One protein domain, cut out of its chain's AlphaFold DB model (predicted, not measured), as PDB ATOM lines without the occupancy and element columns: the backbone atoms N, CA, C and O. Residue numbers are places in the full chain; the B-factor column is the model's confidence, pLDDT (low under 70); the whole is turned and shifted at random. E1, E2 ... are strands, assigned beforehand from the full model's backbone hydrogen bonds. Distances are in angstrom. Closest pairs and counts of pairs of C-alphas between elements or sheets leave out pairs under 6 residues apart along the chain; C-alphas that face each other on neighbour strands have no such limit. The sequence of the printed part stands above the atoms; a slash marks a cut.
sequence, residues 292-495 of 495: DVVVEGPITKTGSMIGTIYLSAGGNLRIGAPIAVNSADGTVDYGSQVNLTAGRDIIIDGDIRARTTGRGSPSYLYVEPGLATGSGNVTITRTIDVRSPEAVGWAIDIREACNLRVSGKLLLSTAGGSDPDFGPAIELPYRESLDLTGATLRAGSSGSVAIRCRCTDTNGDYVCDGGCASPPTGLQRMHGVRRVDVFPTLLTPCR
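Overview. This is residues 292 to 495 of the 495 residues of an uncharacterized protein of Candidatus Rokubacteria bacterium (UniProt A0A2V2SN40). The chain is wound in stacked turns, a strand-built solenoid with three walls. One wall is E2, E5, E8, E11, E14 and E16; another is E1, E4, E7, E10, E13 and the last part of bent E15; the third is E3, E6, E9, E12, the first part of E15, E17 and E18. The printed part has 204 residues with no named helix and 18 named strands, E1 to E18 in order along the chain; its class is all strand, though under half of the residues, 92, are in named elements. A branched sheet of 12 strands and a sheet of six, E2 E5 E8 E11 E14 E16, both have parallel neighbours. It is compact, with a radius of gyration of the C-alphas of 16.7 A and spans of 55 by 41 by 29 A.

Along the chain. E1, residues 292 to 295, begins at C-alpha 292, (349.110, 276.056, 531.623). E2 is 299 to 301, E3 306 to 313 with 23.1 A, E4 317 to 319, E5 323 to 327 and E6 336 to 342 with 20.4 A. E7 is 346 to 348, E8 352 to 356, E9 364 to 368, E10 378 to 380, E11 383 to 388 with 16.2 A and E12 396 to 398. E13 is 401 to 406, E14 409 to 414 with 16.2 A, E15 426 to 435 with 15.5 A, E16 440 to 442 and E17 449 to 454 with 16.8 A. E18, residues 484 to 489 with 15.6 A, ends at C-alpha 489, (365.025, 253.645, 545.441).

Arrangement. E1 and E4 are parallel at 8 degrees, with N 295 and O 318 2.8 A apart, within hydrogen-bond range. E3 and E6 are parallel at 7 degrees, with N 311 and O 339 at 2.8 A. E15 bends by 132 degrees at residue 432. E12 and E13 lie on one side of E15, with N 427 and O 396 at 3.0 A and N 404 and O 433 at 2.9 A; E17 is on the other side, with N 428 and O 450 at 2.9 A. E18 is an edge strand beside E17, with N 487 and O 451 at 2.8 A. In the six-stranded sheet the edge strands are E2 and E16; N 325 of E5 and O 353 of E8 are 2.8 A apart. The two sheets form a sandwich, two sheets face to face, their facing parts 9.6 A centre to centre and their strands at 53 degrees. Across it, the closest C-alphas of E6 and E8 are those of Ser 336 and Ala 354, 5.3 A apart. E10 runs on into E11 at 89 degrees.

Size, cuts and confidence. The C-alphas farthest apart, those of Ser 304 and Asn 459, are 55.2 A apart. The printed part has no cut and ends at residue 495, the chain's last residue. The links E14 to E15, of 11 residues, and E17 to E18, of 29, are long. The mean pLDDT of the printed part is 87.5; it is under 70 at residues 330 to 333, 391 to 394, 415 to 424, 477 and 479 to 482.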
ATOM      1  N   ASP A 292     348.749 275.661 530.260       98.38
ATOM      2  CA  ASP A 292     349.110 276.056 531.623       98.38
ATOM      3  C   ASP A 292     347.879 276.400 532.480       98.38
ATOM      4  O   ASP A 292     346.903 276.990 532.009       98.38
ATOM      5  N   VAL A 293     347.955 276.084 533.776       98.62
ATOM      6  CA  VAL A 293     346.992 276.541 534.791       98.62
ATOM      7  C   VAL A 293     347.692 277.515 535.735       98.62
ATOM      8  O   VAL A 293     348.667 277.163 536.404       98.62
ATOM      9  N   VAL A 294     347.183 278.746 535.819       98.75
ATOM     10  CA  VAL A 294     347.745 279.822 536.647       98.75
ATOM     11  C   VAL A 294     346.693 280.357 537.621       98.75
ATOM     12  O   VAL A 294     345.703 280.966 537.223       98.75
ATOM     13  N   VAL A 295     346.931 280.169 538.919       98.56
ATOM     14  CA  VAL A 295     346.037 280.590 540.008       98.56
ATOM     15  C   VAL A 295     346.646 281.773 540.763       98.56
ATOM     16  O   VAL A 295     347.502 281.604 541.630       98.56
ATOM     17  N   GLU A 296     346.199 282.981 540.443       98.56
ATOM     18  CA  GLU A 296     346.566 284.249 541.101       98.56
ATOM     19  C   GLU A 296     345.428 284.818 541.961       98.56
ATOM     20  O   GLU A 296     345.647 285.704 542.788       98.56
ATOM     21  N   GLY A 297     344.211 284.300 541.797       97.94
ATOM     22  CA  GLY A 297     343.079 284.544 542.679       97.94
ATOM     23  C   GLY A 297     342.932 283.443 543.734       97.94
ATOM     24  O   GLY A 297     343.253 282.286 543.466       97.94
ATOM     25  N   PRO A 298     342.449 283.753 544.953       98.44
ATOM     26  CA  PRO A 298     342.290 282.737 545.985       98.44
ATOM     27  C   PRO A 298     341.190 281.732 545.619       98.44
ATOM     28  O   PRO A 298     340.100 282.128 545.207       98.44
ATOM     29  N   ILE A 299     341.434 280.445 545.866       98.38
ATOM     30  CA  ILE A 299     340.426 279.385 545.726       98.38
ATOM     31  C   ILE A 299     340.014 278.936 547.120       98.38
ATOM     32  O   ILE A 299     340.846 278.611 547.968       98.38
ATOM     33  N   THR A 300     338.718 278.961 547.404       97.81
ATOM     34  CA  THR A 300     338.199 278.563 548.710       97.81
ATOM     35  C   THR A 300     337.011 277.636 548.555       97.81
ATOM     36  O   THR A 300     335.992 278.022 547.990       97.81
ATOM     37  N   LYS A 301     337.113 276.460 549.168       95.06
ATOM     38  CA  LYS A 301     335.978 275.600 549.474       95.06
ATOM     39  C   LYS A 301     335.690 275.664 550.971       95.06
ATOM     40  O   LYS A 301     336.566 275.402 551.802       95.06
ATOM     41  N   THR A 302     334.447 275.969 551.323       92.00
ATOM     42  CA  THR A 302     333.911 275.855 552.692       92.00
ATOM     43  C   THR A 302     332.646 275.015 552.682       92.00
ATOM     44  O   THR A 302     331.976 274.970 551.669       92.00
ATOM     45  N   GLY A 303     332.282 274.355 553.776       86.06
ATOM     46  CA  GLY A 303     331.017 273.613 553.837       86.06
ATOM     47  C   GLY A 303     331.106 272.392 554.737       86.06
ATOM     48  O   GLY A 303     332.155 272.160 555.345       86.06
ATOM     49  N   SER A 304     330.016 271.626 554.826       78.00
ATOM     50  CA  SER A 304     329.917 270.549 555.815       78.00
ATOM     51  C   SER A 304     330.780 269.353 555.440       78.00
ATOM     52  O   SER A 304     331.734 269.097 556.159       78.00
ATOM     53  N   MET A 305     330.556 268.655 554.325       82.25
ATOM     54  CA  MET A 305     331.067 267.275 554.239       82.25
ATOM     55  C   MET A 305     332.350 267.129 553.416       82.25
ATOM     56  O   MET A 305     333.446 267.080 553.973       82.25
ATOM     57  N   ILE A 306     332.259 267.123 552.089       86.88
ATOM     58  CA  ILE A 306     333.377 266.728 551.216       86.88
ATOM     59  C   ILE A 306     333.864 267.932 550.432       86.88
ATOM     60  O   ILE A 306     333.065 268.777 550.022       86.88
ATOM     61  N   GLY A 307     335.180 268.083 550.308       90.44
ATOM     62  CA  GLY A 307     335.770 269.200 549.589       90.44
ATOM     63  C   GLY A 307     336.968 268.789 548.774       90.44
ATOM     64  O   GLY A 307     337.944 268.330 549.358       90.44
ATOM     65  N   THR A 308     336.914 269.055 547.477       94.81
ATOM     66  CA  THR A 308     338.004 268.757 546.554       94.81
ATOM     67  C   THR A 308     338.392 270.006 545.780       94.81
ATOM     68  O   THR A 308     337.545 270.778 545.332       94.81
ATOM     69  N   ILE A 309     339.692 270.227 545.637       97.62
ATOM     70  CA  ILE A 309     340.244 271.142 544.641       97.62
ATOM     71  C   ILE A 309     341.170 270.318 543.757       97.62
ATOM     72  O   ILE A 309     342.168 269.790 544.245       97.62
ATOM     73  N   TYR A 310     340.828 270.199 542.480       98.19
ATOM     74  CA  TYR A 310     341.573 269.447 541.479       98.19
ATOM     75  C   TYR A 310     342.102 270.399 540.403       98.19
ATOM     76  O   TYR A 310     341.338 270.986 539.639       98.19
ATOM     77  N   LEU A 311     343.420 270.573 540.352       98.50
ATOM     78  CA  LEU A 311     344.097 271.408 539.363       98.50
ATOM     79  C   LEU A 311     344.983 270.516 538.499       98.50
ATOM     80  O   LEU A 311     345.883 269.865 539.025       98.50
ATOM     81  N   SER A 312     344.747 270.499 537.190       98.38
ATOM     82  CA  SER A 312     345.465 269.642 536.245       98.38
ATOM     83  C   SER A 312     345.898 270.438 535.025       98.38
ATOM     84  O   SER A 312     345.065 270.958 534.282       98.38
ATOM     85  N   ALA A 313     347.209 270.566 534.830       98.25
ATOM     86  CA  ALA A 313     347.789 271.275 533.697       98.25
ATOM     87  C   ALA A 313     348.415 270.308 532.686       98.25
ATOM     88  O   ALA A 313     349.210 269.451 533.070       98.25
ATOM     89  N   GLY A 314     348.131 270.470 531.391       97.19
ATOM     90  CA  GLY A 314     348.866 269.752 530.339       97.19
ATOM     91  C   GLY A 314     350.333 270.201 530.239       97.19
ATOM     92  O   GLY A 314     351.217 269.407 529.926       97.19
ATOM     93  N   GLY A 315     350.592 271.464 530.573       97.50
ATOM     94  CA  GLY A 315     351.895 272.106 530.682       97.50
ATOM     95  C   GLY A 315     352.293 272.324 532.141       97.50
ATOM     96  O   GLY A 315     352.557 271.368 532.871       97.50
ATOM     97  N   ASN A 316     352.389 273.586 532.558       98.25
ATOM     98  CA  ASN A 316     352.812 273.999 533.895       98.25
ATOM     99  C   ASN A 316     351.621 274.349 534.792       98.25
ATOM    100  O   ASN A 316     350.636 274.941 534.347       98.25
ATOM    101  N   LEU A 317     351.767 274.086 536.088       98.56
ATOM    102  CA  LEU A 317     350.833 274.526 537.119       98.56
ATOM    103  C   LEU A 317     351.509 275.549 538.036       98.56
ATOM    104  O   LEU A 317     352.490 275.241 538.714       98.56
ATOM    105  N   ARG A 318     350.966 276.767 538.100       98.69
ATOM    106  CA  ARG A 318     351.445 277.831 538.996       98.69
ATOM    107  C   ARG A 318     350.350 278.258 539.965       98.69
ATOM    108  O   ARG A 318     349.313 278.771 539.559       98.69
ATOM    109  N   ILE A 319     350.625 278.138 541.258       98.69
ATOM    110  CA  ILE A 319     349.747 278.574 542.346       98.69
ATOM    111  C   ILE A 319     350.405 279.771 543.024       98.69
ATOM    112  O   ILE A 319     351.290 279.608 543.856       98.69
ATOM    113  N   GLY A 320     350.000 280.980 542.643       98.44
ATOM    114  CA  GLY A 320     350.478 282.237 543.226       98.44
ATOM    115  C   GLY A 320     349.621 282.757 544.384       98.44
ATOM    116  O   GLY A 320     350.067 283.628 545.130       98.44
ATOM    117  N   ALA A 321     348.405 282.234 544.553       98.44
ATOM    118  CA  ALA A 321     347.450 282.679 545.563       98.44
ATOM    119  C   ALA A 321     347.014 281.563 546.524       98.44
ATOM    120  O   ALA A 321     347.212 280.384 546.234       98.44
ATOM    121  N   PRO A 322     346.423 281.914 547.685       98.50
ATOM    122  CA  PRO A 322     346.011 280.920 548.664       98.50
ATOM    123  C   PRO A 322     344.910 279.975 548.164       98.50
ATOM    124  O   PRO A 322     343.883 280.419 547.646       98.50
ATOM    125  N   ILE A 323     345.086 278.684 548.438       98.56
ATOM    126  CA  ILE A 323     344.096 277.620 548.268       98.56
ATOM    127  C   ILE A 323     343.672 277.124 549.651       98.56
ATOM    128  O   ILE A 323     344.511 276.804 550.497       98.56
ATOM    129  N   ALA A 324     342.366 277.049 549.901       97.94
ATOM    130  CA  ALA A 324     341.834 276.552 551.166       97.94
ATOM    131  C   ALA A 324     340.628 275.632 550.965       97.94
ATOM    132  O   ALA A 324     339.604 276.054 550.435       97.94
ATOM    133  N   VAL A 325     340.722 274.412 551.486       96.25
ATOM    134  CA  VAL A 325     339.629 273.441 551.580       96.25
ATOM    135  C   VAL A 325     339.344 273.189 553.051       96.25
ATOM    136  O   VAL A 325     340.218 272.725 553.784       96.25
ATOM    137  N   ASN A 326     338.133 273.526 553.491       94.19
ATOM    138  CA  ASN A 326     337.681 273.260 554.852       94.19
ATOM    139  C   ASN A 326     336.395 272.425 554.825       94.19
ATOM    140  O   ASN A 326     335.400 272.836 554.219       94.19
ATOM    141  N   SER A 327     336.426 271.288 555.516       90.62
ATOM    142  CA  SER A 327     335.292 270.380 555.715       90.62
ATOM    143  C   SER A 327     334.981 270.235 557.208       90.62
ATOM    144  O   SER A 327     335.876 269.950 558.008       90.62
ATOM    145  N   ALA A 328     333.725 270.452 557.596       85.00
ATOM    146  CA  ALA A 328     333.290 270.400 558.992       85.00
ATOM    147  C   ALA A 328     332.991 268.969 559.490       85.00
ATOM    148  O   ALA A 328     333.422 268.615 560.586       85.00
ATOM    149  N   ASP A 329     332.333 268.165 558.655       75.69
ATOM    150  CA  ASP A 329     331.650 266.902 558.951       75.69
ATOM    151  C   ASP A 329     331.947 265.874 557.850       75.69
ATOM    152  O   ASP A 329     331.062 265.469 557.093       75.69
ATOM    153  N   GLY A 330     333.210 265.487 557.695       60.50
ATOM    154  CA  GLY A 330     333.517 264.415 556.759       60.50
ATOM    155  C   GLY A 330     332.801 263.126 557.193       60.50
ATOM    156  O   GLY A 330     332.808 262.763 558.369       60.50
ATOM    157  N   THR A 331     332.117 262.462 556.262       66.44
ATOM    158  CA  THR A 331     331.732 261.058 556.439       66.44
ATOM    159  C   THR A 331     332.977 260.196 556.353       66.44
ATOM    160  O   THR A 331     333.932 260.569 555.664       66.44
ATOM    161  N   VAL A 332     332.937 259.038 557.018       61.56
ATOM    162  CA  VAL A 332     333.928 257.965 556.854       61.56
ATOM    163  C   VAL A 332     334.340 257.898 555.377       61.56
ATOM    164  O   VAL A 332     333.469 257.819 554.513       61.56
ATOM    165  N   ASP A 333     335.636 258.081 555.117       69.94
ATOM    166  CA  ASP A 333     336.329 258.005 553.815       69.94
ATOM    167  C   ASP A 333     336.553 259.310 553.024       69.94
ATOM    168  O   ASP A 333     337.481 259.363 552.215       69.94
ATOM    169  N   TYR A 334     335.826 260.405 553.281       75.19
ATOM    170  CA  TYR A 334     335.967 261.630 552.469       75.19
ATOM    171  C   TYR A 334     336.146 262.901 553.305       75.19
ATOM    172  O   TYR A 334     335.220 263.364 553.968       75.19
ATOM    173  N   GLY A 335     337.339 263.504 553.252       86.19
ATOM    174  CA  GLY A 335     337.620 264.803 553.877       86.19
ATOM    175  C   GLY A 335     337.999 265.896 552.880       86.19
ATOM    176  O   GLY A 335     337.356 266.072 551.846       86.19
ATOM    177  N   SER A 336     338.997 266.705 553.237       92.31
ATOM    178  CA  SER A 336     339.468 267.841 552.438       92.31
ATOM    179  C   SER A 336     340.656 267.457 551.563       92.31
ATOM    180  O   SER A 336     341.694 267.042 552.068       92.31
ATOM    181  N   GLN A 337     340.511 267.647 550.259       93.88
ATOM    182  CA  GLN A 337     341.395 267.086 549.249       93.88
ATOM    183  C   GLN A 337     341.918 268.195 548.340       93.88
ATOM    184  O   GLN A 337     341.149 269.029 547.855       93.88
ATOM    185  N   VAL A 338     343.227 268.212 548.108       97.12
ATOM    186  CA  VAL A 338     343.853 269.065 547.093       97.12
ATOM    187  C   VAL A 338     344.705 268.180 546.194       97.12
ATOM    188  O   VAL A 338     345.627 267.527 546.669       97.12
ATOM    189  N   ASN A 339     344.392 268.164 544.906       97.69
ATOM    190  CA  ASN A 339     345.062 267.365 543.889       97.69
ATOM    191  C   ASN A 339     345.676 268.302 542.857       97.69
ATOM    192  O   ASN A 339     344.956 269.070 542.219       97.69
ATOM    193  N   LEU A 340     346.995 268.256 542.716       98.25
ATOM    194  CA  LEU A 340     347.760 269.114 541.823       98.25
ATOM    195  C   LEU A 340     348.522 268.242 540.835       98.25
ATOM    196  O   LEU A 340     349.406 267.495 541.245       98.25
ATOM    197  N   THR A 341     348.224 268.349 539.548       98.25
ATOM    198  CA  THR A 341     348.949 267.613 538.513       98.25
ATOM    199  C   THR A 341     349.411 268.540 537.396       98.25
ATOM    200  O   THR A 341     348.742 269.517 537.054       98.25
ATOM    201  N   ALA A 342     350.581 268.255 536.828       97.75
ATOM    202  CA  ALA A 342     351.118 269.004 535.696       97.75
ATOM    203  C   ALA A 342     351.858 268.083 534.728       97.75
ATOM    204  O   ALA A 342     352.522 267.133 535.141       97.75
ATOM    205  N   GLY A 343     351.788 268.380 533.433       96.75
ATOM    206  CA  GLY A 343     352.575 267.677 532.424       96.75
ATOM    207  C   GLY A 343     354.069 267.990 532.505       96.75
ATOM    208  O   GLY A 343     354.869 267.140 532.114       96.75
ATOM    209  N   ARG A 344     354.437 269.163 533.045       96.06
ATOM    210  CA  ARG A 344     355.817 269.613 533.292       96.06
ATOM    211  C   ARG A 344     356.025 270.000 534.758       96.06
ATOM    212  O   ARG A 344     356.160 269.118 535.600       96.06
ATOM    213  N   ASP A 345     356.035 271.296 535.065       98.06
ATOM    214  CA  ASP A 345     356.457 271.825 536.361       98.06
ATOM    215  C   ASP A 345     355.278 272.267 537.237       98.06
ATOM    216  O   ASP A 345     354.257 272.755 536.744       98.06
ATOM    217  N   ILE A 346     355.459 272.157 538.557       98.56
ATOM    218  CA  ILE A 346     354.535 272.674 539.572       98.56
ATOM    219  C   ILE A 346     355.252 273.714 540.441       98.56
ATOM    220  O   ILE A 346     356.253 273.421 541.100       98.56
ATOM    221  N   ILE A 347     354.710 274.933 540.488       98.62
ATOM    222  CA  ILE A 347     355.211 276.037 541.318       98.62
ATOM    223  C   ILE A 347     354.137 276.445 542.329       98.62
ATOM    224  O   ILE A 347     353.054 276.893 541.951       98.62
ATOM    225  N   ILE A 348     354.457 276.341 543.620       98.50
ATOM    226  CA  ILE A 348     353.586 276.675 544.752       98.50
ATOM    227  C   ILE A 348     354.168 277.884 545.499       98.50
ATOM    228  O   ILE A 348     354.980 277.754 546.421       98.50
ATOM    229  N   ASP A 349     353.712 279.068 545.086       98.31
ATOM    230  CA  ASP A 349     354.047 280.387 545.637       98.31
ATOM    231  C   ASP A 349     352.922 280.991 546.504       98.31
ATOM    232  O   ASP A 349     353.083 282.081 547.066       98.31
ATOM    233  N   GLY A 350     351.796 280.283 546.637       98.06
ATOM    234  CA  GLY A 350     350.668 280.577 547.522       98.06
ATOM    235  C   GLY A 350     350.513 279.544 548.646       98.06
ATOM    236  O   GLY A 350     350.996 278.419 548.548       98.06
ATOM    237  N   ASP A 351     349.846 279.926 549.739       98.56
ATOM    238  CA  ASP A 351     349.539 279.000 550.840       98.56
ATOM    239  C   ASP A 351     348.519 277.933 550.398       98.56
ATOM    240  O   ASP A 351     347.506 278.271 549.793       98.56
ATOM    241  N   ILE A 352     348.705 276.675 550.800       98.38
ATOM    242  CA  ILE A 352     347.716 275.600 550.622       98.38
ATOM    243  C   ILE A 352     347.258 275.105 551.991       98.38
ATOM    244  O   ILE A 352     348.072 274.795 552.862       98.38
ATOM    245  N   ARG A 353     345.942 275.026 552.199       97.75
ATOM    246  CA  ARG A 353     345.341 274.517 553.438       97.75
ATOM    247  C   ARG A 353     344.271 273.483 553.125       97.75
ATOM    248  O   ARG A 353     343.290 273.815 552.469       97.75
ATOM    249  N   ALA A 354     344.420 272.278 553.661       95.06
ATOM    250  CA  ALA A 354     343.402 271.230 553.611       95.06
ATOM    251  C   ALA A 354     343.064 270.821 555.046       95.06
ATOM    252  O   ALA A 354     343.944 270.380 555.786       95.06
ATOM    253  N   ARG A 355     341.828 271.065 555.490       93.69
ATOM    254  CA  ARG A 355     341.446 270.892 556.896       93.69
ATOM    255  C   ARG A 355     340.094 270.223 557.042       93.69
ATOM    256  O   ARG A 355     339.077 270.787 556.644       93.69
ATOM    257  N   THR A 356     340.073 269.096 557.737       90.75
ATOM    258  CA  THR A 356     338.839 268.439 558.173       90.75
ATOM    259  C   THR A 356     338.724 268.488 559.696       90.75
ATOM    260  O   THR A 356     339.720 268.337 560.403       90.75
ATOM    261  N   THR A 357     337.526 268.756 560.225       87.25
ATOM    262  CA  THR A 357     337.268 268.741 561.680       87.25
ATOM    263  C   THR A 357     336.412 267.565 562.152       87.25
ATOM    264  O   THR A 357     336.416 267.274 563.347       87.25
ATOM    265  N   GLY A 358     335.700 266.892 561.243       79.50
ATOM    266  CA  GLY A 358     334.833 265.744 561.535       79.50
ATOM    267  C   GLY A 358     335.598 264.421 561.584       79.50
ATOM    268  O   GLY A 358     336.569 264.249 560.857       79.50
ATOM    269  N   ARG A 359     335.180 263.492 562.452       73.06
ATOM    270  CA  ARG A 359     335.780 262.146 562.559       73.06
ATOM    271  C   ARG A 359     335.522 261.329 561.285       73.06
ATOM    272  O   ARG A 359     334.454 261.457 560.706       73.06
ATOM    273  N   GLY A 360     336.449 260.450 560.926       71.19
ATOM    274  CA  GLY A 360     336.327 259.468 559.846       71.19
ATOM    275  C   GLY A 360     337.023 259.834 558.536       71.19
ATOM    276  O   GLY A 360     336.991 259.040 557.599       71.19
ATOM    277  N   SER A 361     337.600 261.031 558.416       79.50
ATOM    278  CA  SER A 361     337.836 261.618 557.092       79.50
ATOM    279  C   SER A 361     339.239 262.200 556.920       79.50
ATOM    280  O   SER A 361     339.568 263.199 557.574       79.50
ATOM    281  N   PRO A 362     340.056 261.641 556.006       85.19
ATOM    282  CA  PRO A 362     341.373 262.179 555.703       85.19
ATOM    283  C   PRO A 362     341.311 263.578 555.107       85.19
ATOM    284  O   PRO A 362     340.535 263.846 554.193       85.19
ATOM    285  N   SER A 363     342.228 264.440 555.541       89.31
ATOM    286  CA  SER A 363     342.698 265.529 554.684       89.31
ATOM    287  C   SER A 363     343.980 265.120 553.977       89.31
ATOM    288  O   SER A 363     344.880 264.595 554.633       89.31
ATOM    289  N   TYR A 364     344.076 265.404 552.681       91.38
ATOM    290  CA  TYR A 364     345.268 265.097 551.905       91.38
ATOM    291  C   TYR A 364     345.613 266.188 550.885       91.38
ATOM    292  O   TYR A 364     344.754 266.929 550.399       91.38
ATOM    293  N   LEU A 365     346.899 266.257 550.562       95.25
ATOM    294  CA  LEU A 365     347.453 266.945 549.409       95.25
ATOM    295  C   LEU A 365     348.211 265.926 548.558       95.25
ATOM    296  O   LEU A 365     349.080 265.226 549.076       95.25
ATOM    297  N   TYR A 366     347.918 265.919 547.266       95.81
ATOM    298  CA  TYR A 366     348.602 265.131 546.252       95.81
ATOM    299  C   TYR A 366     349.216 266.057 545.198       95.81
ATOM    300  O   TYR A 366     348.540 266.965 544.707       95.81
ATOM    301  N   VAL A 367     350.491 265.850 544.863       97.12
ATOM    302  CA  VAL A 367     351.240 266.666 543.896       97.12
ATOM    303  C   VAL A 367     351.964 265.760 542.908       97.12
ATOM    304  O   VAL A 367     352.875 265.046 543.301       97.12
ATOM    305  N   GLU A 368     351.620 265.817 541.624       96.75
ATOM    306  CA  GLU A 368     352.213 264.972 540.583       96.75
ATOM    307  C   GLU A 368     352.727 265.797 539.392       96.75
ATOM    308  O   GLU A 368     351.941 266.209 538.531       96.75
ATOM    309  N   PRO A 369     354.041 266.080 539.338       95.44
ATOM    310  CA  PRO A 369     354.660 266.776 538.216       95.44
ATOM    311  C   PRO A 369     354.992 265.797 537.073       95.44
ATOM    312  O   PRO A 369     355.091 264.588 537.275       95.44
ATOM    313  N   GLY A 370     355.255 266.317 535.874       91.25
ATOM    314  CA  GLY A 370     355.842 265.529 534.792       91.25
ATOM    315  C   GLY A 370     354.957 264.424 534.205       91.25
ATOM    316  O   GLY A 370     355.507 263.497 533.617       91.25
ATOM    317  N   LEU A 371     353.624 264.483 534.320       85.81
ATOM    318  CA  LEU A 371     352.728 263.431 533.798       85.81
ATOM    319  C   LEU A 371     352.940 263.129 532.304       85.81
ATOM    320  O   LEU A 371     352.767 261.994 531.866       85.81
ATOM    321  N   ALA A 372     353.300 264.147 531.516       78.12
ATOM    322  CA  ALA A 372     353.486 264.020 530.073       78.12
ATOM    323  C   ALA A 372     354.926 263.648 529.688       78.12
ATOM    324  O   ALA A 372     355.135 262.935 528.706       78.12
ATOM    325  N   THR A 373     355.924 264.130 530.435       84.06
ATOM    326  CA  THR A 373     357.345 263.994 530.068       84.06
ATOM    327  C   THR A 373     358.087 262.934 530.880       84.06
ATOM    328  O   THR A 373     359.155 262.474 530.478       84.06
ATOM    329  N   GLY A 374     357.539 262.538 532.029       82.38
ATOM    330  CA  GLY A 374     358.256 261.813 533.074       82.38
ATOM    331  C   GLY A 374     359.357 262.647 533.737       82.38
ATOM    332  O   GLY A 374     360.187 262.067 534.438       82.38
ATOM    333  N   SER A 375     359.402 263.966 533.496       83.69
ATOM    334  CA  SER A 375     360.478 264.860 533.939       83.69
ATOM    335  C   SER A 375     360.001 266.243 534.404       83.69
ATOM    336  O   SER A 375     360.278 267.266 533.784       83.69
ATOM    337  N   GLY A 376     359.270 266.286 535.517       94.12
ATOM    338  CA  GLY A 376     358.744 267.530 536.084       94.12
ATOM    339  C   GLY A 376     359.473 268.010 537.339       94.12
ATOM    340  O   GLY A 376     359.925 267.200 538.150       94.12
ATOM    341  N   ASN A 377     359.563 269.327 537.531       97.56
ATOM    342  CA  ASN A 377     360.118 269.935 538.741       97.56
ATOM    343  C   ASN A 377     359.012 270.431 539.676       97.56
ATOM    344  O   ASN A 377     357.942 270.857 539.237       97.56
ATOM    345  N   VAL A 378     359.290 270.431 540.980       98.25
ATOM    346  CA  VAL A 378     358.376 270.953 542.004       98.25
ATOM    347  C   VAL A 378     359.099 272.000 542.836       98.25
ATOM    348  O   VAL A 378     360.140 271.725 543.434       98.25
ATOM    349  N   THR A 379     358.534 273.204 542.907       98.56
ATOM    350  CA  THR A 379     359.034 274.288 543.763       98.56
ATOM    351  C   THR A 379     357.960 274.735 544.747       98.56
ATOM    352  O   THR A 379     356.872 275.128 544.343       98.56
ATOM    353  N   ILE A 380     358.281 274.725 546.042       98.31
ATOM    354  CA  ILE A 380     357.387 275.128 547.134       98.31
ATOM    355  C   ILE A 380     358.059 276.229 547.952       98.31
ATOM    356  O   ILE A 380     359.025 275.986 548.683       98.31
ATOM    357  N   THR A 381     357.533 277.450 547.867       98.25
ATOM    358  CA  THR A 381     358.078 278.621 548.582       98.25
ATOM    359  C   THR A 381     357.203 279.074 549.753       98.25
ATOM    360  O   THR A 381     357.634 279.875 550.586       98.25
ATOM    361  N   ARG A 382     355.979 278.540 549.868       97.75
ATOM    362  CA  ARG A 382     354.983 278.916 550.888       97.75
ATOM    363  C   ARG A 382     354.558 277.770 551.799       97.75
ATOM    364  O   ARG A 382     355.203 276.727 551.868       97.75
ATOM    365  N   THR A 383     353.534 278.029 552.612       97.94
ATOM    366  CA  THR A 383     353.046 277.079 553.607       97.94
ATOM    367  C   THR A 383     352.033 276.126 552.994       97.94
ATOM    368  O   THR A 383     351.018 276.555 552.457       97.94
ATOM    369  N   ILE A 384     352.266 274.838 553.186       97.62
ATOM    370  CA  ILE A 384     351.295 273.766 553.024       97.62
ATOM    371  C   ILE A 384     350.912 273.300 554.431       97.62
ATOM    372  O   ILE A 384     351.779 272.912 555.208       97.62
ATOM    373  N   ASP A 385     349.631 273.395 554.790       96.25
ATOM    374  CA  ASP A 385     349.093 273.020 556.107       96.25
ATOM    375  C   ASP A 385     347.915 272.059 555.939       96.25
ATOM    376  O   ASP A 385     346.785 272.474 555.660       96.25
ATOM    377  N   VAL A 386     348.199 270.771 556.122       94.25
ATOM    378  CA  VAL A 386     347.209 269.695 556.099       94.25
ATOM    379  C   VAL A 386     346.849 269.321 557.535       94.25
ATOM    380  O   VAL A 386     347.714 269.025 558.364       94.25
ATOM    381  N   ARG A 387     345.557 269.349 557.864       91.94
ATOM    382  CA  ARG A 387     345.056 268.979 559.193       91.94
ATOM    383  C   ARG A 387     343.943 267.964 559.078       91.94
ATOM    384  O   ARG A 387     342.872 268.278 558.570       91.94
ATOM    385  N   SER A 388     344.204 266.787 559.621       87.00
ATOM    386  CA  SER A 388     343.259 265.683 559.662       87.00
ATOM    387  C   SER A 388     342.943 265.344 561.124       87.00
ATOM    388  O   SER A 388     343.846 265.331 561.963       87.00
ATOM    389  N   PRO A 389     341.681 265.086 561.484       82.81
ATOM    390  CA  PRO A 389     341.335 264.649 562.831       82.81
ATOM    391  C   PRO A 389     341.736 263.191 563.078       82.81
ATOM    392  O   PRO A 389     341.869 262.797 564.228       82.81
ATOM    393  N   GLU A 390     341.995 262.414 562.029       76.12
ATOM    394  CA  GLU A 390     342.431 261.020 562.118       76.12
ATOM    395  C   GLU A 390     343.757 260.821 561.388       76.12
ATOM    396  O   GLU A 390     344.098 261.576 560.466       76.12
ATOM    397  N   ALA A 391     344.539 259.834 561.828       65.25
ATOM    398  CA  ALA A 391     345.714 259.418 561.080       65.25
ATOM    399  C   ALA A 391     345.300 258.672 559.817       65.25
ATOM    400  O   ALA A 391     344.494 257.749 559.861       65.25
ATOM    401  N   VAL A 392     345.912 259.065 558.710       63.34
ATOM    402  CA  VAL A 392     345.816 258.395 557.419       63.34
ATOM    403  C   VAL A 392     347.222 258.194 556.881       63.34
ATOM    404  O   VAL A 392     348.108 258.996 557.185       63.34
ATOM    405  N   GLY A 393     347.421 257.111 556.125       56.59
ATOM    406  CA  GLY A 393     348.749 256.638 555.722       56.59
ATOM    407  C   GLY A 393     349.575 257.638 554.912       56.59
ATOM    408  O   GLY A 393     350.797 257.562 554.959       56.59
ATOM    409  N   TRP A 394     348.924 258.586 554.220       61.59
ATOM    410  CA  TRP A 394     349.562 259.626 553.402       61.59
ATOM    411  C   TRP A 394     348.705 260.896 553.438       61.59
ATOM    412  O   TRP A 394     347.530 260.861 553.074       61.59
ATOM    413  N   ALA A 395     349.270 262.017 553.893       81.62
ATOM    414  CA  ALA A 395     348.547 263.290 553.980       81.62
ATOM    415  C   ALA A 395     349.178 264.400 553.130       81.62
ATOM    416  O   ALA A 395     348.470 265.299 552.681       81.62
ATOM    417  N   ILE A 396     350.490 264.349 552.890       92.56
ATOM    418  CA  ILE A 396     351.177 265.164 551.882       92.56
ATOM    419  C   ILE A 396     352.017 264.212 551.030       92.56
ATOM    420  O   ILE A 396     353.088 263.787 551.461       92.56
ATOM    421  N   ASP A 397     351.518 263.877 549.845       92.94
ATOM    422  CA  ASP A 397     352.187 263.016 548.866       92.94
ATOM    423  C   ASP A 397     352.641 263.873 547.681       92.94
ATOM    424  O   ASP A 397     351.826 264.385 546.911       92.94
ATOM    425  N   ILE A 398     353.951 264.079 547.570       94.38
ATOM    426  CA  ILE A 398     354.563 264.615 546.357       94.38
ATOM    427  C   ILE A 398     355.060 263.402 545.580       94.38
ATOM    428  O   ILE A 398     355.817 262.615 546.122       94.38
ATOM    429  N   ARG A 399     354.654 263.220 544.327       93.25
ATOM    430  CA  ARG A 399     355.185 262.167 543.454       93.25
ATOM    431  C   ARG A 399     356.564 262.534 542.922       93.25
ATOM    432  O   ARG A 399     357.053 263.646 543.107       93.25
ATOM    433  N   GLU A 400     357.205 261.562 542.278       91.19
ATOM    434  CA  GLU A 400     358.587 261.649 541.809       91.19
ATOM    435  C   GLU A 400     358.851 262.908 540.970       91.19
ATOM    436  O   GLU A 400     358.454 262.996 539.809       91.19
ATOM    437  N   ALA A 401     359.578 263.863 541.548       94.81
ATOM    438  CA  ALA A 401     360.059 265.044 540.844       94.81
ATOM    439  C   ALA A 401     361.501 264.839 540.354       94.81
ATOM    440  O   ALA A 401     362.297 264.138 540.985       94.81
ATOM    441  N   CYS A 402     361.882 265.503 539.266       95.75
ATOM    442  CA  CYS A 402     363.288 265.608 538.879       95.75
ATOM    443  C   CYS A 402     364.061 266.415 539.902       95.75
ATOM    444  O   CYS A 402     364.948 265.897 540.585       95.75
ATOM    445  N   ASN A 403     363.637 267.662 540.068       97.06
ATOM    446  CA  ASN A 403     364.167 268.565 541.064       97.06
ATOM    447  C   ASN A 403     363.028 268.974 541.996       97.06
ATOM    448  O   ASN A 403     361.996 269.485 541.551       97.06
ATOM    449  N   LEU A 404     363.220 268.733 543.292       97.62
ATOM    450  CA  LEU A 404     362.292 269.136 544.340       97.62
ATOM    451  C   LEU A 404     362.952 270.206 545.204       97.62
ATOM    452  O   LEU A 404     363.956 269.966 545.873       97.62
ATOM    453  N   ARG A 405     362.363 271.400 545.217       98.00
ATOM    454  CA  ARG A 405     362.811 272.508 546.058       98.00
ATOM    455  C   ARG A 405     361.725 272.912 547.037       98.00
ATOM    456  O   ARG A 405     360.639 273.319 546.633       98.00
ATOM    457  N   VAL A 406     362.046 272.888 548.326       97.00
ATOM    458  CA  VAL A 406     361.169 273.364 549.396       97.00
ATOM    459  C   VAL A 406     361.921 274.408 550.212       97.00
ATOM    460  O   VAL A 406     362.938 274.124 550.827       97.00
ATOM    461  N   SER A 407     361.397 275.628 550.239       97.06
ATOM    462  CA  SER A 407     361.891 276.721 551.094       97.06
ATOM    463  C   SER A 407     360.815 277.261 552.042       97.06
ATOM    464  O   SER A 407     361.103 278.081 552.912       97.06
ATOM    465  N   GLY A 408     359.572 276.793 551.886       95.50
ATOM    466  CA  GLY A 408     358.434 277.134 552.732       95.50
ATOM    467  C   GLY A 408     358.227 276.180 553.913       95.50
ATOM    468  O   GLY A 408     359.168 275.637 554.491       95.50
ATOM    469  N   LYS A 409     356.966 275.979 554.307       95.69
ATOM    470  CA  LYS A 409     356.606 275.113 555.445       95.69
ATOM    471  C   LYS A 409     355.718 273.970 554.978       95.69
ATOM    472  O   LYS A 409     354.694 274.244 554.370       95.69
ATOM    473  N   LEU A 410     356.052 272.732 555.325       94.81
ATOM    474  CA  LEU A 410     355.161 271.580 555.179       94.81
ATOM    475  C   LEU A 410     354.706 271.162 556.574       94.81
ATOM    476  O   LEU A 410     355.495 270.668 557.382       94.81
ATOM    477  N   LEU A 411     353.446 271.444 556.882       93.31
ATOM    478  CA  LEU A 411     352.839 271.222 558.182       93.31
ATOM    479  C   LEU A 411     351.750 270.170 558.045       93.31
ATOM    480  O   LEU A 411     350.799 270.335 557.285       93.31
ATOM    481  N   LEU A 412     351.874 269.125 558.845       90.56
ATOM    482  CA  LEU A 412     350.863 268.108 559.005       90.56
ATOM    483  C   LEU A 412     350.492 267.985 560.478       90.56
ATOM    484  O   LEU A 412     351.349 267.801 561.345       90.56
ATOM    485  N   SER A 413     349.196 268.049 560.760       88.19
ATOM    486  CA  SER A 413     348.642 267.802 562.088       88.19
ATOM    487  C   SER A 413     347.567 266.729 562.002       88.19
ATOM    488  O   SER A 413     346.494 266.988 561.464       88.19
ATOM    489  N   THR A 414     347.838 265.557 562.572       80.62
ATOM    490  CA  THR A 414     346.874 264.461 562.726       80.62
ATOM    491  C   THR A 414     346.512 264.291 564.202       80.62
ATOM    492  O   THR A 414     347.397 264.270 565.062       80.62
ATOM    493  N   ALA A 415     345.220 264.213 564.531       67.88
ATOM    494  CA  ALA A 415     344.750 264.051 565.910       67.88
ATOM    495  C   ALA A 415     344.511 262.573 566.269       67.88
ATOM    496  O   ALA A 415     343.443 262.201 566.729       67.88
ATOM    497  N   GLY A 416     345.531 261.728 566.107       59.44
ATOM    498  CA  GLY A 416     345.495 260.358 566.622       59.44
ATOM    499  C   GLY A 416     345.486 259.283 565.542       59.44
ATOM    500  O   GLY A 416     344.465 258.957 564.950       59.44
ATOM    501  N   GLY A 417     346.655 258.681 565.372       55.00
ATOM    502  CA  GLY A 417     346.815 257.288 564.983       55.00
ATOM    503  C   GLY A 417     347.903 256.735 565.872       55.00
ATOM    504  O   GLY A 417     349.001 257.284 565.915       55.00
ATOM    505  N   SER A 418     347.576 255.718 566.651       48.03
ATOM    506  CA  SER A 418     348.556 254.974 567.441       48.03
ATOM    507  C   SER A 418     349.310 253.954 566.602       48.03
ATOM    508  O   SER A 418     350.164 253.266 567.147       48.03
ATOM    509  N   ASP A 419     348.958 253.820 565.325       57.62
ATOM    510  CA  ASP A 419     349.492 252.789 564.463       57.62
ATOM    511  C   ASP A 419     350.668 253.348 563.637       57.62
ATOM    512  O   ASP A 419     350.454 254.141 562.716       57.62
ATOM    513  N   PRO A 420     351.915 253.005 564.011       54.69
ATOM    514  CA  PRO A 420     353.116 253.414 563.293       54.69
ATOM    515  C   PRO A 420     353.257 252.726 561.926       54.69
ATOM    516  O   PRO A 420     354.143 253.121 561.166       54.69
ATOM    517  N   ASP A 421     352.419 251.732 561.609       55.91
ATOM    518  CA  ASP A 421     352.492 250.969 560.362       55.91
ATOM    519  C   ASP A 421     351.753 251.664 559.205       55.91
ATOM    520  O   ASP A 421     352.007 251.365 558.035       55.91
ATOM    521  N   PHE A 422     350.900 252.660 559.486       60.41
ATOM    522  CA  PHE A 422     350.286 253.504 558.455       60.41
ATOM    523  C   PHE A 422     351.237 254.618 557.996       60.41
ATOM    524  O   PHE A 422     351.013 255.786 558.290       60.41
ATOM    525  N   GLY A 423     352.266 254.224 557.240       55.44
ATOM    526  CA  GLY A 423     352.947 255.028 556.216       55.44
ATOM    527  C   GLY A 423     353.630 256.349 556.627       55.44
ATOM    528  O   GLY A 423     353.474 256.870 557.732       55.44
ATOM    529  N   PRO A 424     354.463 256.914 555.733       56.47
ATOM    530  CA  PRO A 424     354.996 258.252 555.916       56.47
ATOM    531  C   PRO A 424     353.925 259.312 555.689       56.47
ATOM    532  O   PRO A 424     353.217 259.337 554.690       56.47
ATOM    533  N   ALA A 425     353.862 260.256 556.617       79.31
ATOM    534  CA  ALA A 425     352.810 261.258 556.639       79.31
ATOM    535  C   ALA A 425     353.107 262.427 555.668       79.31
ATOM    536  O   ALA A 425     352.187 263.085 555.174       79.31
ATOM    537  N   ILE A 426     354.396 262.649 555.380       90.38
ATOM    538  CA  ILE A 426     354.915 263.531 554.327       90.38
ATOM    539  C   ILE A 426     355.928 262.734 553.495       90.38
ATOM    540  O   ILE A 426     356.926 262.266 554.051       90.38
ATOM    541  N   GLU A 427     355.701 262.611 552.189       92.31
ATOM    542  CA  GLU A 427     356.566 261.871 551.261       92.31
ATOM    543  C   GLU A 427     357.182 262.805 550.206       92.31
ATOM    544  O   GLU A 427     356.477 263.579 549.560       92.31
ATOM    545  N   LEU A 428     358.517 262.762 550.080       93.94
ATOM    546  CA  LEU A 428     359.322 263.644 549.221       93.94
ATOM    547  C   LEU A 428     360.282 262.825 548.323       93.94
ATOM    548  O   LEU A 428     361.481 262.737 548.614       93.94
ATOM    549  N   PRO A 429     359.782 262.175 547.261       92.50
ATOM    550  CA  PRO A 429     360.572 261.466 546.270       92.50
ATOM    551  C   PRO A 429     361.187 262.426 545.241       92.50
ATOM    552  O   PRO A 429     360.517 263.305 544.698       92.50
ATOM    553  N   TYR A 430     362.470 262.231 544.931       94.25
ATOM    554  CA  TYR A 430     363.185 263.004 543.914       94.25
ATOM    555  C   TYR A 430     364.214 262.162 543.151       94.25
ATOM    556  O   TYR A 430     364.761 261.183 543.671       94.25
ATOM    557  N   ARG A 431     364.496 262.559 541.905       92.56
ATOM    558  CA  ARG A 431     365.388 261.828 540.993       92.56
ATOM    559  C   ARG A 431     366.768 262.455 540.823       92.56
ATOM    560  O   ARG A 431     367.740 261.711 540.726       92.56
ATOM    561  N   GLU A 432     366.857 263.781 540.773       93.75
ATOM    562  CA  GLU A 432     368.114 264.498 540.528       93.75
ATOM    563  C   GLU A 432     368.548 265.316 541.733       93.75
ATOM    564  O   GLU A 432     369.657 265.120 542.213       93.75
ATOM    565  N   SER A 433     367.693 266.199 542.258       96.25
ATOM    566  CA  SER A 433     368.061 267.026 543.411       96.25
ATOM    567  C   SER A 433     366.908 267.282 544.379       96.25
ATOM    568  O   SER A 433     365.744 267.401 543.989       96.25
ATOM    569  N   LEU A 434     367.266 267.379 545.665       96.81
ATOM    570  CA  LEU A 434     366.396 267.841 546.742       96.81
ATOM    571  C   LEU A 434     367.080 268.973 547.514       96.81
ATOM    572  O   LEU A 434     368.112 268.766 548.165       96.81
ATOM    573  N   ASP A 435     366.477 270.160 547.463       97.19
ATOM    574  CA  ASP A 435     366.885 271.339 548.231       97.19
ATOM    575  C   ASP A 435     365.820 271.699 549.271       97.19
ATOM    576  O   ASP A 435     364.729 272.157 548.932       97.19
ATOM    577  N   LEU A 436     366.155 271.496 550.548       96.12
ATOM    578  CA  LEU A 436     365.329 271.861 551.702       96.12
ATOM    579  C   LEU A 436     365.861 273.112 552.420       96.12
ATOM    580  O   LEU A 436     365.555 273.352 553.592       96.12
ATOM    581  N   THR A 437     366.700 273.918 551.764       94.44
ATOM    582  CA  THR A 437     367.278 275.120 552.368       94.44
ATOM    583  C   THR A 437     366.186 276.130 552.712       94.44
ATOM    584  O   THR A 437     365.531 276.708 551.848       94.44
ATOM    585  N   GLY A 438     366.014 276.375 554.013       92.94
ATOM    586  CA  GLY A 438     364.977 277.267 554.540       92.94
ATOM    587  C   GLY A 438     363.636 276.578 554.815       92.94
ATOM    588  O   GLY A 438     362.758 277.211 555.398       92.94
ATOM    589  N   ALA A 439     363.491 275.291 554.481       94.56
ATOM    590  CA  ALA A 439     362.272 274.540 554.745       94.56
ATOM    591  C   ALA A 439     362.002 274.365 556.246       94.56
ATOM    592  O   ALA A 439     362.908 274.168 557.056       94.56
ATOM    593  N   THR A 440     360.722 274.338 556.618       93.31
ATOM    594  CA  THR A 440     360.264 273.789 557.903       93.31
ATOM    595  C   THR A 440     359.348 272.603 557.642       93.31
ATOM    596  O   THR A 440     358.261 272.784 557.099       93.31
ATOM    597  N   LEU A 441     359.753 271.406 558.062       91.38
ATOM    598  CA  LEU A 441     358.933 270.199 557.970       91.38
ATOM    599  C   LEU A 441     358.422 269.840 559.363       91.38
ATOM    600  O   LEU A 441     359.206 269.726 560.301       91.38
ATOM    601  N   ARG A 442     357.111 269.672 559.519       89.62
ATOM    602  CA  ARG A 442     356.511 269.247 560.783       89.62
ATOM    603  C   ARG A 442     355.422 268.227 560.518       89.62
ATOM    604  O   ARG A 442     354.361 268.584 560.020       89.62
ATOM    605  N   ALA A 443     355.669 266.993 560.930       84.56
ATOM    606  CA  ALA A 443     354.643 265.971 561.044       84.56
ATOM    607  C   ALA A 443     354.084 265.948 562.480       84.56
ATOM    608  O   ALA A 443     354.771 266.332 563.432       84.56
ATOM    609  N   GLY A 444     352.819 265.552 562.638       78.56
ATOM    610  CA  GLY A 444     352.167 265.410 563.944       78.56
ATOM    611  C   GLY A 444     352.860 264.373 564.839       78.56
ATOM    612  O   GLY A 444     353.829 263.734 564.446       78.56
ATOM    613  N   SER A 445     352.356 264.166 566.059       74.44
ATOM    614  CA  SER A 445     352.981 263.260 567.043       74.44
ATOM    615  C   SER A 445     353.155 261.812 566.569       74.44
ATOM    616  O   SER A 445     354.031 261.121 567.091       74.44
ATOM    617  N   SER A 446     352.335 261.375 565.609       72.94
ATOM    618  CA  SER A 446     352.372 260.048 564.988       72.94
ATOM    619  C   SER A 446     352.907 260.044 563.551       72.94
ATOM    620  O   SER A 446     353.044 258.975 562.976       72.94
ATOM    621  N   GLY A 447     353.185 261.205 562.952       75.81
ATOM    622  CA  GLY A 447     353.624 261.278 561.560       75.81
ATOM    623  C   GLY A 447     355.147 261.239 561.418       75.81
ATOM    624  O   GLY A 447     355.878 261.739 562.278       75.81
ATOM    625  N   SER A 448     355.623 260.695 560.302       83.75
ATOM    626  CA  SER A 448     357.026 260.735 559.879       83.75
ATOM    627  C   SER A 448     357.188 261.510 558.569       83.75
ATOM    628  O   SER A 448     356.213 261.797 557.870       83.75
ATOM    629  N   VAL A 449     358.433 261.875 558.259       88.25
ATOM    630  CA  VAL A 449     358.824 262.420 556.955       88.25
ATOM    631  C   VAL A 449     359.681 261.367 556.259       88.25
ATOM    632  O   VAL A 449     360.731 260.996 556.787       88.25
ATOM    633  N   ALA A 450     359.258 260.903 555.084       90.06
ATOM    634  CA  ALA A 450     360.058 260.027 554.236       90.06
ATOM    635  C   ALA A 450     360.592 260.794 553.031       90.06
ATOM    636  O   ALA A 450     359.853 261.457 552.304       90.06
ATOM    637  N   ILE A 451     361.890 260.662 552.805       90.06
ATOM    638  CA  ILE A 451     362.581 261.192 551.640       90.06
ATOM    639  C   ILE A 451     363.011 259.992 550.803       90.06
ATOM    640  O   ILE A 451     363.753 259.137 551.284       90.06
ATOM    641  N   ARG A 452     362.569 259.913 549.548       89.38
ATOM    642  CA  ARG A 452     363.027 258.872 548.618       89.38
ATOM    643  C   ARG A 452     363.910 259.501 547.561       89.38
ATOM    644  O   ARG A 452     363.570 260.533 546.999       89.38
ATOM    645  N   CYS A 453     365.049 258.895 547.298       90.75
ATOM    646  CA  CYS A 453     366.008 259.405 546.332       90.75
ATOM    647  C   CYS A 453     366.260 258.341 545.272       90.75
ATOM    648  O   CYS A 453     366.284 257.148 545.588       90.75
ATOM    649  N   ARG A 454     366.505 258.761 544.028       90.38
ATOM    650  CA  ARG A 454     367.076 257.857 543.026       90.38
ATOM    651  C   ARG A 454     368.373 257.292 543.579       90.38
ATOM    652  O   ARG A 454     369.244 258.053 544.001       90.38
ATOM    653  N   CYS A 455     368.487 255.975 543.597       89.56
ATOM    654  CA  CYS A 455     369.697 255.332 544.056       89.56
ATOM    655  C   CYS A 455     370.754 255.239 542.958       89.56
ATOM    656  O   CYS A 455     370.447 255.270 541.762       89.56
ATOM    657  N   THR A 456     372.004 255.127 543.388       81.19
ATOM    658  CA  THR A 456     373.095 254.672 542.534       81.19
ATOM    659  C   THR A 456     373.107 253.148 542.564       81.19
ATOM    660  O   THR A 456     373.202 252.563 543.641       81.19
ATOM    661  N   ASP A 457     373.004 252.537 541.390       82.19
ATOM    662  CA  ASP A 457     373.259 251.115 541.156       82.19
ATOM    663  C   ASP A 457     374.680 251.022 540.584       82.19
ATOM    664  O   ASP A 457     374.916 251.354 539.418       82.19
ATOM    665  N   THR A 458     375.659 250.746 541.449       78.69
ATOM    666  CA  THR A 458     377.079 250.861 541.083       78.69
ATOM    667  C   THR A 458     377.571 249.711 540.212       78.69
ATOM    668  O   THR A 458     378.567 249.875 539.502       78.69
ATOM    669  N   ASN A 459     376.885 248.570 540.236       85.50
ATOM    670  CA  ASN A 459     377.281 247.350 539.540       85.50
ATOM    671  C   ASN A 459     376.305 246.951 538.404       85.50
ATOM    672  O   ASN A 459     376.623 246.046 537.631       85.50
ATOM    673  N   GLY A 460     375.177 247.655 538.255       82.50
ATOM    674  CA  GLY A 460     374.171 247.433 537.216       82.50
ATOM    675  C   GLY A 460     373.269 246.221 537.468       82.50
ATOM    676  O   GLY A 460     372.708 245.685 536.507       82.50
ATOM    677  N   ASP A 461     373.168 245.740 538.710       86.81
ATOM    678  CA  ASP A 461     372.391 244.551 539.080       86.81
ATOM    679  C   ASP A 461     370.934 244.860 539.472       86.81
ATOM    680  O   ASP A 461     370.185 243.951 539.842       86.81
ATOM    681  N   TYR A 462     370.513 246.120 539.328       81.69
ATOM    682  CA  TYR A 462     369.224 246.639 539.775       81.69
ATOM    683  C   TYR A 462     369.033 246.538 541.294       81.69
ATOM    684  O   TYR A 462     367.905 246.393 541.771       81.69
ATOM    685  N   VAL A 463     370.105 246.643 542.079       82.88
ATOM    686  CA  VAL A 463     370.068 246.779 543.537       82.88
ATOM    687  C   VAL A 463     370.635 248.142 543.928       82.88
ATOM    688  O   VAL A 463     371.655 248.607 543.434       82.88
ATOM    689  N   CYS A 464     369.952 248.823 544.847       83.38
ATOM    690  CA  CYS A 464     370.428 250.094 545.383       83.38
ATOM    691  C   CYS A 464     371.577 249.869 546.374       83.38
ATOM    692  O   CYS A 464     371.345 249.795 547.583       83.38
ATOM    693  N   ASP A 465     372.808 249.783 545.877       80.50
ATOM    694  CA  ASP A 465     374.005 249.536 546.685       80.50
ATOM    695  C   ASP A 465     374.847 250.800 546.960       80.50
ATOM    696  O   ASP A 465     375.560 250.862 547.963       80.50
ATOM    697  N   GLY A 466     374.703 251.856 546.150       80.25
ATOM    698  CA  GLY A 466     375.473 253.103 546.267       80.25
ATOM    699  C   GLY A 466     374.791 254.250 547.027       80.25
ATOM    700  O   GLY A 466     375.283 255.379 547.002       80.25
ATOM    701  N   GLY A 467     373.656 254.006 547.688       88.56
ATOM    702  CA  GLY A 467     372.887 255.057 548.369       88.56
ATOM    703  C   GLY A 467     372.173 256.005 547.394       88.56
ATOM    704  O   GLY A 467     371.856 255.615 546.275       88.56
ATOM    705  N   CYS A 468     371.879 257.241 547.817       88.94
ATOM    706  CA  CYS A 468     371.278 258.257 546.942       88.94
ATOM    707  C   CYS A 468     372.275 258.752 545.885       88.94
ATOM    708  O   CYS A 468     373.378 259.162 546.239       88.94
ATOM    709  N   ALA A 469     371.849 258.834 544.623       88.06
ATOM    710  CA  ALA A 469     372.637 259.399 543.526       88.06
ATOM    711  C   ALA A 469     372.976 260.880 543.750       88.06
ATOM    712  O   ALA A 469     374.078 261.323 543.439       88.06
ATOM    713  N   SER A 470     372.052 261.629 544.354       91.62
ATOM    714  CA  SER A 470     372.311 262.957 544.903       91.62
ATOM    715  C   SER A 470     371.819 263.001 546.343       91.62
ATOM    716  O   SER A 470     370.625 262.806 546.561       91.62
ATOM    717  N   PRO A 471     372.681 263.264 547.336       91.81
ATOM    718  CA  PRO A 471     372.240 263.481 548.707       91.81
ATOM    719  C   PRO A 471     371.308 264.703 548.823       91.81
ATOM    720  O   PRO A 471     371.517 265.702 548.127       91.81
ATOM    721  N   PRO A 472     370.310 264.675 549.724       93.81
ATOM    722  CA  PRO A 472     369.455 265.829 549.971       93.81
ATOM    723  C   PRO A 472     370.223 266.929 550.714       93.81
ATOM    724  O   PRO A 472     371.021 266.657 551.615       93.81
ATOM    725  N   THR A 473     369.949 268.188 550.384       95.69
ATOM    726  CA  THR A 473     370.587 269.349 551.023       95.69
ATOM    727  C   THR A 473     369.623 270.067 551.971       95.69
ATOM    728  O   THR A 473     368.406 270.019 551.805       95.69
ATOM    729  N   GLY A 474     370.155 270.718 553.012       91.81
ATOM    730  CA  GLY A 474     369.361 271.521 553.958       91.81
ATOM    731  C   GLY A 474     368.751 270.759 555.145       91.81
ATOM    732  O   GLY A 474     368.111 271.385 555.992       91.81
ATOM    733  N   LEU A 475     368.995 269.448 555.278       88.06
ATOM    734  CA  LEU A 475     368.421 268.614 556.346       88.06
ATOM    735  C   LEU A 475     368.767 269.091 557.769       88.06
ATOM    736  O   LEU A 475     367.951 269.008 558.684       88.06
ATOM    737  N   GLN A 476     369.971 269.624 557.960       78.75
ATOM    738  CA  GLN A 476     370.526 270.037 559.252       78.75
ATOM    739  C   GLN A 476     369.748 271.162 559.961       78.75
ATOM    740  O   GLN A 476     370.015 271.451 561.124       78.75
ATOM    741  N   ARG A 477     368.800 271.816 559.276       69.38
ATOM    742  CA  ARG A 477     367.971 272.906 559.825       69.38
ATOM    743  C   ARG A 477     366.519 272.500 560.074       69.38
ATOM    744  O   ARG A 477     365.685 273.352 560.377       69.38
ATOM    745  N   MET A 478     366.198 271.215 559.952       70.12
ATOM    746  CA  MET A 478     364.837 270.734 560.160       70.12
ATOM    747  C   MET A 478     364.522 270.632 561.654       70.12
ATOM    748  O   MET A 478     365.016 269.761 562.365       70.12
ATOM    749  N   HIS A 479     363.667 271.530 562.134       63.50
ATOM    750  CA  HIS A 479     363.168 271.516 563.506       63.50
ATOM    751  C   HIS A 479     361.833 270.773 563.599       63.50
ATOM    752  O   HIS A 479     360.940 270.987 562.784       63.50
ATOM    753  N   GLY A 480     361.658 269.959 564.644       62.72
ATOM    754  CA  GLY A 480     360.366 269.341 564.968       62.72
ATOM    755  C   GLY A 480     360.034 268.062 564.199       62.72
ATOM    756  O   GLY A 480     358.937 267.534 564.378       62.72
ATOM    757  N   VAL A 481     360.960 267.532 563.397       64.25
ATOM    758  CA  VAL A 481     360.812 266.206 562.794       64.25
ATOM    759  C   VAL A 481     361.336 265.153 563.767       64.25
ATOM    760  O   VAL A 481     362.503 265.186 564.149       64.25
ATOM    761  N   ARG A 482     360.472 264.224 564.192       65.88
ATOM    762  CA  ARG A 482     360.873 263.109 565.071       65.88
ATOM    763  C   ARG A 482     361.764 262.097 564.355       65.88
ATOM    764  O   ARG A 482     362.643 261.517 564.981       65.88
ATOM    765  N   ARG A 483     361.497 261.875 563.068       73.81
ATOM    766  CA  ARG A 483     362.169 260.879 562.241       73.81
ATOM    767  C   ARG A 483     362.125 261.306 560.777       73.81
ATOM    768  O   ARG A 483     361.043 261.570 560.251       73.81
ATOM    769  N   VAL A 484     363.304 261.409 560.175       81.50
ATOM    770  CA  VAL A 484     363.492 261.580 558.734       81.50
ATOM    771  C   VAL A 484     364.183 260.320 558.264       81.50
ATOM    772  O   VAL A 484     365.312 260.062 558.677       81.50
ATOM    773  N   ASP A 485     363.507 259.547 557.432       85.62
ATOM    774  CA  ASP A 485     364.108 258.379 556.807       85.62
ATOM    775  C   ASP A 485     364.425 258.714 555.344       85.62
ATOM    776  O   ASP A 485     363.581 259.260 554.629       85.62
ATOM    777  N   VAL A 486     365.653 258.421 554.914       84.44
ATOM    778  CA  VAL A 486     366.100 258.610 553.528       84.44
ATOM    779  C   VAL A 486     366.270 257.237 552.888       84.44
ATOM    780  O   VAL A 486     367.089 256.443 553.348       84.44
ATOM    781  N   PHE A 487     365.506 256.960 551.831       87.25
ATOM    782  CA  PHE A 487     365.478 255.662 551.160       87.25
ATOM    783  C   PHE A 487     366.000 255.765 549.720       87.25
ATOM    784  O   PHE A 487     365.325 256.349 548.863       87.25
ATOM    785  N   PRO A 488     367.160 255.162 549.417       86.56
ATOM    786  CA  PRO A 488     367.571 254.890 548.046       86.56
ATOM    787  C   PRO A 488     366.549 253.974 547.367       86.56
ATOM    788  O   PRO A 488     366.214 252.918 547.894       86.56
ATOM    789  N   THR A 489     366.021 254.392 546.220       85.88
ATOM    790  CA  THR A 489     365.025 253.645 545.441       85.88
ATOM    791  C   THR A 489     365.426 253.635 543.965       85.88
ATOM    792  O   THR A 489     365.973 254.618 543.461       85.88
ATOM    793  N   LEU A 490     365.153 252.536 543.257       84.25
ATOM    794  CA  LEU A 490     365.339 252.458 541.808       84.25
ATOM    795  C   LEU A 490     364.311 253.362 541.127       84.25
ATOM    796  O   LEU A 490     363.160 252.978 540.938       84.25
ATOM    797  N   LEU A 491     364.736 254.574 540.784       82.25
ATOM    798  CA  LEU A 491     363.930 255.535 540.040       82.25
ATOM    799  C   LEU A 491     364.510 255.710 538.642       82.25
ATOM    800  O   LEU A 491     365.731 255.712 538.451       82.25
ATOM    801  N   THR A 492     363.631 255.897 537.662       85.25
ATOM    802  CA  THR A 492     364.071 256.206 536.301       85.25
ATOM    803  C   THR A 492     364.757 257.580 536.263       85.25
ATOM    804  O   THR A 492     364.333 258.496 536.971       85.25
ATOM    805  N   PRO A 493     365.836 257.757 535.480       82.31
ATOM    806  CA  PRO A 493     366.433 259.071 535.264       82.31
ATOM    807  C   PRO A 493     365.416 260.057 534.683       82.31
ATOM    808  O   PRO A 493     364.485 259.662 533.978       82.31
ATOM    809  N   CYS A 494     365.627 261.344 534.934       88.62
ATOM    810  CA  CYS A 494     364.917 262.386 534.207       88.62
ATOM    811  C   CYS A 494     365.372 262.431 532.748       88.62
ATOM    812  O   CYS A 494     366.521 262.108 532.442       88.62
ATOM    813  N   ARG A 495     364.435 262.761 531.861       81.12
ATOM    814  CA  ARG A 495     364.655 262.894 530.420       81.12
ATOM    815  C   ARG A 495     364.694 264.347 530.004       81.12
ATOM    816  O   ARG A 495     363.855 265.112 530.542       81.12
TER     817      ARG A 495